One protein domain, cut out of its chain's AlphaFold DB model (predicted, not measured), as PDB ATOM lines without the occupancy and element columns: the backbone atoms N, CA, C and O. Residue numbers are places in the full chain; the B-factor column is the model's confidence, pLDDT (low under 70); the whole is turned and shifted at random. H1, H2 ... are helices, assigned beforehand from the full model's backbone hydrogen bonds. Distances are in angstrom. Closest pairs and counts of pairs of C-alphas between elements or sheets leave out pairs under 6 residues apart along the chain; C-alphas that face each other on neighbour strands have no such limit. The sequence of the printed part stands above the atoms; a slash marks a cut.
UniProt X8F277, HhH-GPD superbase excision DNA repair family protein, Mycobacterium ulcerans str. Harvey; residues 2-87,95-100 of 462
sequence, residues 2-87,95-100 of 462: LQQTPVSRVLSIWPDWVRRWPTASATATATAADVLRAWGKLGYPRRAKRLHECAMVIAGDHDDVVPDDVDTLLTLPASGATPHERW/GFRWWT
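What this domain is: This is residues 2 to 87 and 95 to 100 of the 462 residues of the protein "HhH-GPD superbase excision DNA repair family protein" of Mycobacterium ulcerans str. Harvey (UniProt X8F277). A long helix, H5, runs through the middle; H3 and H4 pack on one side of it with H2 and H1 beyond, and H6 lies off the other side. The printed part has 92 residues, with helices H1 to H6 in chain order and no named strand: all helix. It is compact, radius of gyration of the C-alphas 13.1 A, spanning 37 by 26 by 23 A.

Where its parts are: H5, residues 45 to 61, runs 24.3 A from C-alpha 45 at (6.649, -46.026, 40.202) to C-alpha 61 at (9.921, -24.649, 51.323). H3 is residues 24 to 29, H4 32 to 38, H2 14 to 20, H1 7 to 10, H6 70 to 75.

How they stand to each other: H5 touches H3 with residues 52 to 59 alone, about perpendicular at 75 degrees; closest C-alphas Ala 24 and Ala 55, 4.7 A. H5 touches H4 with residues 45 to 52 alone; closest C-alphas Leu 36 and Ala 48, 6.3 A. H2 is near H3; H1 and H2 meet only through their link. H6 is apart from H5. Every O i to N i+4 pair is within hydrogen-bond range in H2 to H6; H1 is too short for one.

The domain as a whole: Residues 88 to 94 are not printed, a 15.0 A gap between C-alphas 87 and 95. No link is long. Residues 79 to 87 and 95 to 100 have pLDDT under 70.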
ATOM      1  N   LEU A   2      19.034 -45.095  42.253       92.16
ATOM      2  CA  LEU A   2      19.797 -46.350  42.436       92.16
ATOM      3  C   LEU A   2      19.282 -47.359  43.491       92.16
ATOM      4  O   LEU A   2      19.506 -48.550  43.320       92.16
ATOM      5  N   GLN A   3      18.532 -46.932  44.519       82.69
ATOM      6  CA  GLN A   3      18.094 -47.757  45.674       82.69
ATOM      7  C   GLN A   3      17.616 -49.199  45.373       82.69
ATOM      8  O   GLN A   3      17.775 -50.084  46.203       82.69
ATOM      9  N   GLN A   4      16.953 -49.427  44.234       82.63
ATOM     10  CA  GLN A   4      16.386 -50.731  43.838       82.63
ATOM     11  C   GLN A   4      16.576 -51.007  42.333       82.63
ATOM     12  O   GLN A   4      15.828 -51.772  41.720       82.63
ATOM     13  N   THR A   5      17.543 -50.334  41.703       86.25
ATOM     14  CA  THR A   5      17.755 -50.388  40.252       86.25
ATOM     15  C   THR A   5      19.258 -50.316  39.961       86.25
ATOM     16  O   THR A   5      19.879 -49.345  40.383       86.25
ATOM     17  N   PRO A   6      19.854 -51.297  39.253       88.21
ATOM     18  CA  PRO A   6      21.297 -51.319  39.013       88.21
ATOM     19  C   PRO A   6      21.750 -50.123  38.167       88.21
ATOM     20  O   PRO A   6      20.993 -49.656  37.310       88.21
ATOM     21  N   VAL A   7      22.998 -49.688  38.378       90.16
ATOM     22  CA  VAL A   7      23.628 -48.522  37.724       90.16
ATOM     23  C   VAL A   7      23.397 -48.527  36.211       90.16
ATOM     24  O   VAL A   7      22.848 -47.569  35.675       90.16
ATOM     25  N   SER A   8      23.677 -49.649  35.542       90.67
ATOM     26  CA  SER A   8      23.512 -49.814  34.089       90.67
ATOM     27  C   SER A   8      22.100 -49.525  33.559       90.67
ATOM     28  O   SER A   8      21.959 -49.096  32.419       90.67
ATOM     29  N   ARG A   9      21.044 -49.709  34.367       89.04
ATOM     30  CA  ARG A   9      19.666 -49.332  33.990       89.04
ATOM     31  C   ARG A   9      19.315 -47.900  34.386       89.04
ATOM     32  O   ARG A   9      18.459 -47.298  33.755       89.04
ATOM     33  N   VAL A  10      19.930 -47.354  35.433       92.20
ATOM     34  CA  VAL A  10      19.729 -45.943  35.798       92.20
ATOM     35  C   VAL A  10      20.345 -45.025  34.740       92.20
ATOM     36  O   VAL A  10      19.707 -44.056  34.340       92.20
ATOM     37  N   LEU A  11      21.521 -45.373  34.212       92.57
ATOM     38  CA  LEU A  11      22.215 -44.603  33.175       92.57
ATOM     39  C   LEU A  11      21.440 -44.436  31.866       92.57
ATOM     40  O   LEU A  11      21.647 -43.441  31.185       92.57
ATOM     41  N   SER A  12      20.530 -45.349  31.517       89.89
ATOM     42  CA  SER A  12      19.721 -45.199  30.299       89.89
ATOM     43  C   SER A  12      18.639 -44.113  30.408       89.89
ATOM     44  O   SER A  12      17.944 -43.866  29.432       89.89
ATOM     45  N   ILE A  13      18.430 -43.531  31.597       90.83
ATOM     46  CA  ILE A  13      17.364 -42.552  31.889       90.83
ATOM     47  C   ILE A  13      17.916 -41.306  32.603       90.83
ATOM     48  O   ILE A  13      17.450 -40.197  32.358       90.83
ATOM     49  N   TRP A  14      18.919 -41.457  33.468       93.35
ATOM     50  CA  TRP A  14      19.461 -40.368  34.288       93.35
ATOM     51  C   TRP A  14      19.977 -39.144  33.497       93.35
ATOM     52  O   TRP A  14      19.600 -38.032  33.869       93.35
ATOM     53  N   PRO A  15      20.751 -39.281  32.398       94.03
ATOM     54  CA  PRO A  15      21.223 -38.123  31.630       94.03
ATOM     55  C   PRO A  15      20.091 -37.334  30.960       94.03
ATOM     56  O   PRO A  15      20.201 -36.123  30.782       94.03
ATOM     57  N   ASP A  16      18.999 -38.009  30.589       93.01
ATOM     58  CA  ASP A  16      17.793 -37.367  30.062       93.01
ATOM     59  C   ASP A  16      17.026 -36.629  31.158       93.01
ATOM     60  O   ASP A  16      16.691 -35.457  31.001       93.01
ATOM     61  N   TRP A  17      16.854 -37.280  32.311       94.46
ATOM     62  CA  TRP A  17      16.203 -36.699  33.482       94.46
ATOM     63  C   TRP A  17      16.851 -35.380  33.916       94.46
ATOM     64  O   TRP A  17      16.152 -34.382  34.060       94.46
ATOM     65  N   VAL A  18      18.176 -35.361  34.101       94.32
ATOM     66  CA  VAL A  18      18.909 -34.160  34.551       94.32
ATOM     67  C   VAL A  18      18.884 -33.056  33.495       94.32
ATOM     68  O   VAL A  18      18.788 -31.884  33.841       94.32
ATOM     69  N   ARG A  19      18.934 -33.411  32.205       95.29
ATOM     70  CA  ARG A  19      18.843 -32.431  31.113       95.29
ATOM     71  C   ARG A  19      17.451 -31.802  31.022       95.29
ATOM     72  O   ARG A  19      17.345 -30.615  30.742       95.29
ATOM     73  N   ARG A  20      16.392 -32.587  31.256       93.91
ATOM     74  CA  ARG A  20      14.997 -32.122  31.223       93.91
ATOM     75  C   ARG A  20      14.610 -31.333  32.476       93.91
ATOM     76  O   ARG A  20      13.839 -30.383  32.373       93.91
ATOM     77  N   TRP A  21      15.135 -31.723  33.635       96.37
ATOM     78  CA  TRP A  21      14.843 -31.110  34.929       96.37
ATOM     79  C   TRP A  21      16.137 -30.917  35.739       96.37
ATOM     80  O   TRP A  21      16.467 -31.751  36.586       96.37
ATOM     81  N   PRO A  22      16.891 -29.833  35.475       94.91
ATOM     82  CA  PRO A  22      18.169 -29.571  36.141       94.91
ATOM     83  C   PRO A  22      18.020 -29.099  37.598       94.91
ATOM     84  O   PRO A  22      18.995 -29.142  38.345       94.91
ATOM     85  N   THR A  23      16.824 -28.662  38.002       95.21
ATOM     86  CA  THR A  23      16.503 -28.156  39.347       95.21
ATOM     87  C   THR A  23      15.292 -28.874  39.960       95.21
ATOM     88  O   THR A  23      14.559 -29.605  39.272       95.21
ATOM     89  N   ALA A  24      15.055 -28.682  41.263       94.89
ATOM     90  CA  ALA A  24      13.867 -29.217  41.919       94.89
ATOM     91  C   ALA A  24      12.609 -28.468  41.454       94.89
ATOM     92  O   ALA A  24      11.613 -29.120  41.151       94.89
ATOM     93  N   SER A  25      12.680 -27.148  41.265       96.18
ATOM     94  CA  SER A  25      11.614 -26.312  40.685       96.18
ATOM     95  C   SER A  25      11.187 -26.778  39.286       96.18
ATOM     96  O   SER A  25       9.991 -26.949  39.023       96.18
ATOM     97  N   ALA A  26      12.143 -27.098  38.408       96.76
ATOM     98  CA  ALA A  26      11.861 -27.659  37.087       96.76
ATOM     99  C   ALA A  26      11.170 -29.029  37.192       96.76
ATOM    100  O   ALA A  26      10.213 -29.299  36.465       96.76
ATOM    101  N   THR A  27      11.615 -29.878  38.126       95.64
ATOM    102  CA  THR A  27      10.981 -31.180  38.393       95.64
ATOM    103  C   THR A  27       9.560 -31.009  38.948       95.64
ATOM    104  O   THR A  27       8.665 -31.731  38.525       95.64
ATOM    105  N   ALA A  28       9.344 -30.060  39.863       95.33
ATOM    106  CA  ALA A  28       8.069 -29.776  40.529       95.33
ATOM    107  C   ALA A  28       7.012 -29.149  39.605       95.33
ATOM    108  O   ALA A  28       5.813 -29.303  39.835       95.33
ATOM    109  N   THR A  29       7.455 -28.451  38.555       95.03
ATOM    110  CA  THR A  29       6.581 -27.873  37.521       95.03
ATOM    111  C   THR A  29       6.059 -28.942  36.548       95.03
ATOM    112  O   THR A  29       5.058 -28.739  35.860       95.03
ATOM    113  N   ALA A  30       6.717 -30.104  36.472       94.58
ATOM    114  CA  ALA A  30       6.286 -31.204  35.619       94.58
ATOM    115  C   ALA A  30       4.962 -31.817  36.104       94.58
ATOM    116  O   ALA A  30       4.659 -31.856  37.294       94.58
ATOM    117  N   THR A  31       4.168 -32.397  35.198       92.50
ATOM    118  CA  THR A  31       3.025 -33.191  35.665       92.50
ATOM    119  C   THR A  31       3.517 -34.505  36.278       92.50
ATOM    120  O   THR A  31       4.476 -35.120  35.802       92.50
ATOM    121  N   ALA A  32       2.795 -35.034  37.269       89.90
ATOM    122  CA  ALA A  32       3.092 -36.362  37.815       89.90
ATOM    123  C   ALA A  32       3.051 -37.473  36.735       89.90
ATOM    124  O   ALA A  32       3.657 -38.533  36.906       89.90
ATOM    125  N   ALA A  33       2.352 -37.241  35.616       89.35
ATOM    126  CA  ALA A  33       2.355 -38.125  34.455       89.35
ATOM    127  C   ALA A  33       3.668 -38.038  33.653       89.35
ATOM    128  O   ALA A  33       4.192 -39.081  33.267       89.35
ATOM    129  N   ASP A  34       4.245 -36.846  33.459       91.11
ATOM    130  CA  ASP A  34       5.556 -36.666  32.813       91.11
ATOM    131  C   ASP A  34       6.675 -37.349  33.587       91.11
ATOM    132  O   ASP A  34       7.439 -38.128  33.017       91.11
ATOM    133  N   VAL A  35       6.709 -37.135  34.901       91.66
ATOM    134  CA  VAL A  35       7.631 -37.794  35.837       91.66
ATOM    135  C   VAL A  35       7.541 -39.320  35.704       91.66
ATOM    136  O   VAL A  35       8.559 -40.008  35.632       91.66
ATOM    137  N   LEU A  36       6.327 -39.879  35.628       91.01
ATOM    138  CA  LEU A  36       6.104 -41.328  35.519       91.01
ATOM    139  C   LEU A  36       6.352 -41.910  34.115       91.01
ATOM    140  O   LEU A  36       6.661 -43.108  34.007       91.01
ATOM    141  N   ARG A  37       6.244 -41.088  33.062       88.87
ATOM    142  CA  ARG A  37       6.709 -41.412  31.704       88.87
ATOM    143  C   ARG A  37       8.238 -41.466  31.674       88.87
ATOM    144  O   ARG A  37       8.781 -42.525  31.372       88.87
ATOM    145  N   ALA A  38       8.916 -40.399  32.103       91.51
ATOM    146  CA  ALA A  38      10.379 -40.307  32.137       91.51
ATOM    147  C   ALA A  38      11.036 -41.357  33.054       91.51
ATOM    148  O   ALA A  38      12.078 -41.914  32.723       91.51
ATOM    149  N   TRP A  39      10.395 -41.730  34.170       91.12
ATOM    150  CA  TRP A  39      10.860 -42.834  35.026       91.12
ATOM    151  C   TRP A  39      10.865 -44.204  34.318       91.12
ATOM    152  O   TRP A  39      11.527 -45.147  34.768       91.12
ATOM    153  N   GLY A  40      10.106 -44.340  33.224       85.86
ATOM    154  CA  GLY A  40      10.179 -45.452  32.285       85.86
ATOM    155  C   GLY A  40      10.208 -46.833  32.947       85.86
ATOM    156  O   GLY A  40       9.357 -47.196  33.770       85.86
ATOM    157  N   LYS A  41      11.200 -47.643  32.575       83.71
ATOM    158  CA  LYS A  41      11.325 -49.052  32.986       83.71
ATOM    159  C   LYS A  41      12.261 -49.262  34.198       83.71
ATOM    160  O   LYS A  41      12.687 -50.390  34.452       83.71
ATOM    161  N   LEU A  42      12.535 -48.218  34.999       86.49
ATOM    162  CA  LEU A  42      13.312 -48.320  36.256       86.49
ATOM    163  C   LEU A  42      12.622 -49.184  37.329       86.49
ATOM    164  O   LEU A  42      13.295 -49.787  38.170       86.49
ATOM    165  N   GLY A  43      11.287 -49.260  37.289       83.44
ATOM    166  CA  GLY A  43      10.461 -49.999  38.245       83.44
ATOM    167  C   GLY A  43      10.147 -49.219  39.528       83.44
ATOM    168  O   GLY A  43      10.782 -48.208  39.847       83.44
ATOM    169  N   TYR A  44       9.152 -49.717  40.271       82.75
ATOM    170  CA  TYR A  44       8.621 -49.119  41.505       82.75
ATOM    171  C   TYR A  44       8.171 -47.649  41.323       82.75
ATOM    172  O   TYR A  44       8.793 -46.747  41.886       82.75
ATOM    173  N   PRO A  45       7.090 -47.385  40.556       84.25
ATOM    174  CA  PRO A  45       6.649 -46.026  40.202       84.25
ATOM    175  C   PRO A  45       6.317 -45.131  41.409       84.25
ATOM    176  O   PRO A  45       6.442 -43.914  41.316       84.25
ATOM    177  N   ARG A  46       5.992 -45.704  42.579       86.46
ATOM    178  CA  ARG A  46       5.832 -44.940  43.832       86.46
ATOM    179  C   ARG A  46       7.099 -44.154  44.217       86.46
ATOM    180  O   ARG A  46       6.967 -43.090  44.808       86.46
ATOM    181  N   ARG A  47       8.304 -44.619  43.847       89.89
ATOM    182  CA  ARG A  47       9.557 -43.859  44.042       89.89
ATOM    183  C   ARG A  47       9.608 -42.599  43.174       89.89
ATOM    184  O   ARG A  47      10.071 -41.576  43.654       89.89
ATOM    185  N   ALA A  48       9.097 -42.661  41.944       91.05
ATOM    186  CA  ALA A  48       9.001 -41.500  41.058       91.05
ATOM    187  C   ALA A  48       8.021 -40.461  41.617       91.05
ATOM    188  O   ALA A  48       8.345 -39.282  41.681       91.05
ATOM    189  N   LYS A  49       6.851 -40.916  42.097       89.81
ATOM    190  CA  LYS A  49       5.862 -40.034  42.732       89.81
ATOM    191  C   LYS A  49       6.436 -39.346  43.978       89.81
ATOM    192  O   LYS A  49       6.354 -38.131  44.069       89.81
ATOM    193  N   ARG A  50       7.090 -40.099  44.873       90.59
ATOM    194  CA  ARG A  50       7.760 -39.529  46.055       90.59
ATOM    195  C   ARG A  50       8.892 -38.569  45.698       90.59
ATOM    196  O   ARG A  50       9.054 -37.567  46.377       90.59
ATOM    197  N   LEU A  51       9.667 -38.851  44.647       93.30
ATOM    198  CA  LEU A  51      10.705 -37.934  44.167       93.30
ATOM    199  C   LEU A  51      10.101 -36.614  43.669       93.30
ATOM    200  O   LEU A  51      10.651 -35.560  43.953       93.30
ATOM    201  N   HIS A  52       8.959 -36.666  42.981       93.14
ATOM    202  CA  HIS A  52       8.225 -35.472  42.569       93.14
ATOM    203  C   HIS A  52       7.655 -34.697  43.767       93.14
ATOM    204  O   HIS A  52       7.880 -33.499  43.871       93.14
ATOM    205  N   GLU A  53       7.002 -35.381  44.714       93.20
ATOM    206  CA  GLU A  53       6.530 -34.790  45.979       93.20
ATOM    207  C   GLU A  53       7.688 -34.118  46.751       93.20
ATOM    208  O   GLU A  53       7.545 -33.009  47.251       93.20
ATOM    209  N   CYS A  54       8.865 -34.748  46.782       95.00
ATOM    210  CA  CYS A  54      10.086 -34.199  47.372       95.00
ATOM    211  C   CYS A  54      10.619 -32.968  46.623       95.00
ATOM    212  O   CYS A  54      11.077 -32.026  47.261       95.00
ATOM    213  N   ALA A  55      10.564 -32.963  45.289       94.75
ATOM    214  CA  ALA A  55      10.979 -31.815  44.490       94.75
ATOM    215  C   ALA A  55      10.043 -30.612  44.686       94.75
ATOM    216  O   ALA A  55      10.522 -29.487  44.746       94.75
ATOM    217  N   MET A  56       8.736 -30.847  44.853       94.78
ATOM    218  CA  MET A  56       7.768 -29.798  45.194       94.78
ATOM    219  C   MET A  56       8.073 -29.156  46.554       94.78
ATOM    220  O   MET A  56       8.034 -27.936  46.652       94.78
ATOM    221  N   VAL A  57       8.426 -29.955  47.570       94.77
ATOM    222  CA  VAL A  57       8.845 -29.442  48.890       94.77
ATOM    223  C   VAL A  57      10.138 -28.629  48.783       94.77
ATOM    224  O   VAL A  57      10.188 -27.511  49.268       94.77
ATOM    225  N   ILE A  58      11.162 -29.122  48.077       95.06
ATOM    226  CA  ILE A  58      12.426 -28.378  47.906       95.06
ATOM    227  C   ILE A  58      12.217 -27.060  47.136       95.06
ATOM    228  O   ILE A  58      12.816 -26.043  47.471       95.06
ATOM    229  N   ALA A  59      11.348 -27.056  46.125       95.08
ATOM    230  CA  ALA A  59      11.042 -25.861  45.343       95.08
ATOM    231  C   ALA A  59      10.179 -24.826  46.090       95.08
ATOM    232  O   ALA A  59      10.247 -23.649  45.752       95.08
ATOM    233  N   GLY A  60       9.344 -25.259  47.043       93.99
ATOM    234  CA  GLY A  60       8.431 -24.385  47.791       93.99
ATOM    235  C   GLY A  60       8.963 -23.931  49.151       93.99
ATOM    236  O   GLY A  60       8.838 -22.758  49.486       93.99
ATOM    237  N   ASP A  61       9.571 -24.845  49.909       93.89
ATOM    238  CA  ASP A  61       9.921 -24.649  51.323       93.89
ATOM    239  C   ASP A  61      11.433 -24.403  51.531       93.89
ATOM    240  O   ASP A  61      11.866 -24.090  52.642       93.89
ATOM    241  N   HIS A  62      12.252 -24.573  50.481       92.66
ATOM    242  CA  HIS A  62      13.722 -24.498  50.540       92.66
ATOM    243  C   HIS A  62      14.361 -23.726  49.362       92.66
ATOM    244  O   HIS A  62      15.526 -23.952  49.044       92.66
ATOM    245  N   ASP A  63      13.616 -22.839  48.690       91.80
ATOM    246  CA  ASP A  63      14.115 -21.958  47.612       91.80
ATOM    247  C   ASP A  63      14.916 -22.671  46.495       91.80
ATOM    248  O   ASP A  63      15.909 -22.155  45.979       91.80
ATOM    249  N   ASP A  64      14.489 -23.883  46.110       92.37
ATOM    250  CA  ASP A  64      15.149 -24.740  45.101       92.37
ATOM    251  C   ASP A  64      16.555 -25.245  45.515       92.37
ATOM    252  O   ASP A  64      17.285 -25.845  44.718       92.37
ATOM    253  N   VAL A  65      16.933 -25.056  46.784       92.37
ATOM    254  CA  VAL A  65      18.172 -25.550  47.397       92.37
ATOM    255  C   VAL A  65      17.876 -26.827  48.180       92.37
ATOM    256  O   VAL A  65      17.015 -26.869  49.051       92.37
ATOM    257  N   VAL A  66      18.613 -27.904  47.896       91.11
ATOM    258  CA  VAL A  66      18.523 -29.136  48.694       91.11
ATOM    259  C   VAL A  66      19.134 -28.868  50.078       91.11
ATOM    260  O   VAL A  66      20.310 -28.500  50.117       91.11
ATOM    261  N   PRO A  67      18.407 -29.082  51.193       89.20
ATOM    262  CA  PRO A  67      18.963 -28.913  52.535       89.20
ATOM    263  C   PRO A  67      20.206 -29.784  52.756       89.20
ATOM    264  O   PRO A  67      20.242 -30.942  52.334       89.20
ATOM    265  N   ASP A  68      21.217 -29.241  53.430       83.96
ATOM    266  CA  ASP A  68      22.443 -29.954  53.803       83.96
ATOM    267  C   ASP A  68      22.392 -30.551  55.223       83.96
ATOM    268  O   ASP A  68      23.181 -31.441  55.547       83.96
ATOM    269  N   ASP A  69      21.419 -30.134  56.034       81.70
ATOM    270  CA  ASP A  69      21.053 -30.751  57.308       81.70
ATOM    271  C   ASP A  69      20.342 -32.108  57.122       81.70
ATOM    272  O   ASP A  69      19.358 -32.254  56.391       81.70
ATOM    273  N   VAL A  70      20.820 -33.117  57.855       79.17
ATOM    274  CA  VAL A  70      20.329 -34.498  57.802       79.17
ATOM    275  C   VAL A  70      18.928 -34.648  58.409       79.17
ATOM    276  O   VAL A  70      18.181 -35.538  57.984       79.17
ATOM    277  N   ASP A  71      18.552 -33.819  59.381       83.07
ATOM    278  CA  ASP A  71      17.246 -33.919  60.040       83.07
ATOM    279  C   ASP A  71      16.145 -33.280  59.180       83.07
ATOM    280  O   ASP A  71      15.107 -33.905  58.950       83.07
ATOM    281  N   THR A  72      16.415 -32.138  58.544       86.63
ATOM    282  CA  THR A  72      15.574 -31.562  57.484       86.63
ATOM    283  C   THR A  72      15.458 -32.520  56.297       86.63
ATOM    284  O   THR A  72      14.344 -32.828  55.867       86.63
ATOM    285  N   LEU A  73      16.565 -33.104  55.816       87.95
ATOM    286  CA  LEU A  73      16.540 -34.129  54.760       87.95
ATOM    287  C   LEU A  73      15.679 -35.354  55.122       87.95
ATOM    288  O   LEU A  73      15.094 -35.982  54.232       87.95
ATOM    289  N   LEU A  74      15.582 -35.714  56.407       86.43
ATOM    290  CA  LEU A  74      14.690 -36.778  56.874       86.43
ATOM    291  C   LEU A  74      13.207 -36.402  56.773       86.43
ATOM    292  O   LEU A  74      12.397 -37.302  56.547       86.43
ATOM    293  N   THR A  75      12.840 -35.124  56.886       87.07
ATOM    294  CA  THR A  75      11.438 -34.678  56.749       87.07
ATOM    295  C   THR A  75      10.887 -34.806  55.324       87.07
ATOM    296  O   THR A  75       9.675 -34.932  55.138       87.07
ATOM    297  N   LEU A  76      11.761 -34.833  54.311       88.71
ATOM    298  CA  LEU A  76      11.370 -34.825  52.902       88.71
ATOM    299  C   LEU A  76      10.596 -36.101  52.485       88.71
ATOM    300  O   LEU A  76      11.076 -37.208  52.741       88.71
ATOM    301  N   PRO A  77       9.485 -36.010  51.713       79.83
ATOM    302  CA  PRO A  77       8.603 -37.146  51.373       79.83
ATOM    303  C   PRO A  77       9.262 -38.405  50.770       79.83
ATOM    304  O   PRO A  77       8.698 -39.507  50.811       79.83
ATOM    305  N   ALA A  78      10.445 -38.263  50.167       70.67
ATOM    306  CA  ALA A  78      11.195 -39.360  49.554       70.67
ATOM    307  C   ALA A  78      12.228 -40.040  50.473       70.67
ATOM    308  O   ALA A  78      12.652 -41.148  50.134       70.67
ATOM    309  N   SER A  79      12.563 -39.466  51.640       57.81
ATOM    310  CA  SER A  79      13.399 -40.113  52.676       57.81
ATOM    311  C   SER A  79      12.749 -41.400  53.213       57.81
ATOM    312  O   SER A  79      13.405 -42.352  53.639       57.81
ATOM    313  N   GLY A  80      11.416 -41.445  53.146       46.80
ATOM    314  CA  GLY A  80      10.589 -42.531  53.644       46.80
ATOM    315  C   GLY A  80       9.858 -42.226  54.945       46.80
ATOM    316  O   GLY A  80       9.068 -43.079  55.336       46.80
ATOM    317  N   ALA A  81      10.030 -41.039  55.535       32.10
ATOM    318  CA  ALA A  81       9.037 -40.490  56.451       32.10
ATOM    319  C   ALA A  81       7.768 -40.152  55.656       32.10
ATOM    320  O   ALA A  81       7.795 -39.335  54.733       32.10
ATOM    321  N   THR A  82       6.644 -40.799  55.960       28.86
ATOM    322  CA  THR A  82       5.350 -40.312  55.473       28.86
ATOM    323  C   THR A  82       4.795 -39.255  56.434       28.86
ATOM    324  O   THR A  82       4.995 -39.374  57.643       28.86
ATOM    325  N   PRO A  83       4.019 -38.260  55.957       31.59
ATOM    326  CA  PRO A  83       3.428 -37.242  56.836       31.59
ATOM    327  C   PRO A  83       2.491 -37.782  57.936       31.59
ATOM    328  O   PRO A  83       2.095 -37.030  58.819       31.59
ATOM    329  N   HIS A  84       2.127 -39.070  57.894       33.28
ATOM    330  CA  HIS A  84       1.290 -39.743  58.892       33.28
ATOM    331  C   HIS A  84       2.074 -40.582  59.921       33.28
ATOM    332  O   HIS A  84       1.458 -41.200  60.783       33.28
ATOM    333  N   GLU A  85       3.410 -40.599  59.874       36.12
ATOM    334  CA  GLU A  85       4.268 -41.342  60.821       36.12
ATOM    335  C   GLU A  85       4.812 -40.460  61.972       36.12
ATOM    336  O   GLU A  85       5.748 -40.844  62.669       36.12
ATOM    337  N   ARG A  86       4.199 -39.292  62.232       28.50
ATOM    338  CA  ARG A  86       4.554 -38.368  63.335       28.50
ATOM    339  C   ARG A  86       4.009 -38.821  64.711       28.50
ATOM    340  O   ARG A  86       3.423 -38.028  65.439       28.50
ATOM    341  N   TRP A  87       4.186 -40.099  65.061       24.37
ATOM    342  CA  TRP A  87       3.904 -40.683  66.390       24.37
ATOM    343  C   TRP A  87       4.903 -41.838  66.648       24.37
ATOM    344  O   TRP A  87       5.308 -42.498  65.689       24.37
ATOM    345  N   GLY A  95      12.361 -46.752  55.510       26.65
ATOM    346  CA  GLY A  95      12.897 -45.402  55.351       26.65
ATOM    347  C   GLY A  95      14.382 -45.435  55.018       26.65
ATOM    348  O   GLY A  95      15.182 -45.898  55.824       26.65
ATOM    349  N   PHE A  96      14.750 -44.975  53.824       32.78
ATOM    350  CA  PHE A  96      16.145 -44.833  53.411       32.78
ATOM    351  C   PHE A  96      16.556 -43.372  53.598       32.78
ATOM    352  O   PHE A  96      16.308 -42.541  52.723       32.78
ATOM    353  N   ARG A  97      17.208 -43.089  54.734       34.20
ATOM    354  CA  ARG A  97      17.852 -41.800  55.025       34.20
ATOM    355  C   ARG A  97      18.800 -41.431  53.876       34.20
ATOM    356  O   ARG A  97      19.501 -42.295  53.340       34.20
ATOM    357  N   TRP A  98      18.755 -40.170  53.453       32.29
ATOM    358  CA  TRP A  98      19.563 -39.677  52.340       32.29
ATOM    359  C   TRP A  98      21.055 -39.681  52.679       32.29
ATOM    360  O   TRP A  98      21.446 -39.571  53.839       32.29
ATOM    361  N   TRP A  99      21.874 -39.760  51.634       33.49
ATOM    362  CA  TRP A  99      23.312 -39.523  51.699       33.49
ATOM    363  C   TRP A  99      23.600 -38.249  50.910       33.49
ATOM    364  O   TRP A  99      23.728 -38.301  49.686       33.49
ATOM    365  N   THR A 100      23.672 -37.116  51.604       37.56
ATOM    366  CA  THR A 100      24.064 -35.837  51.006       37.56
ATOM    367  C   THR A 100      25.499 -35.533  51.438       37.56
ATOM    368  O   THR A 100      25.750 -35.405  52.634       37.56
TER     369      THR A 100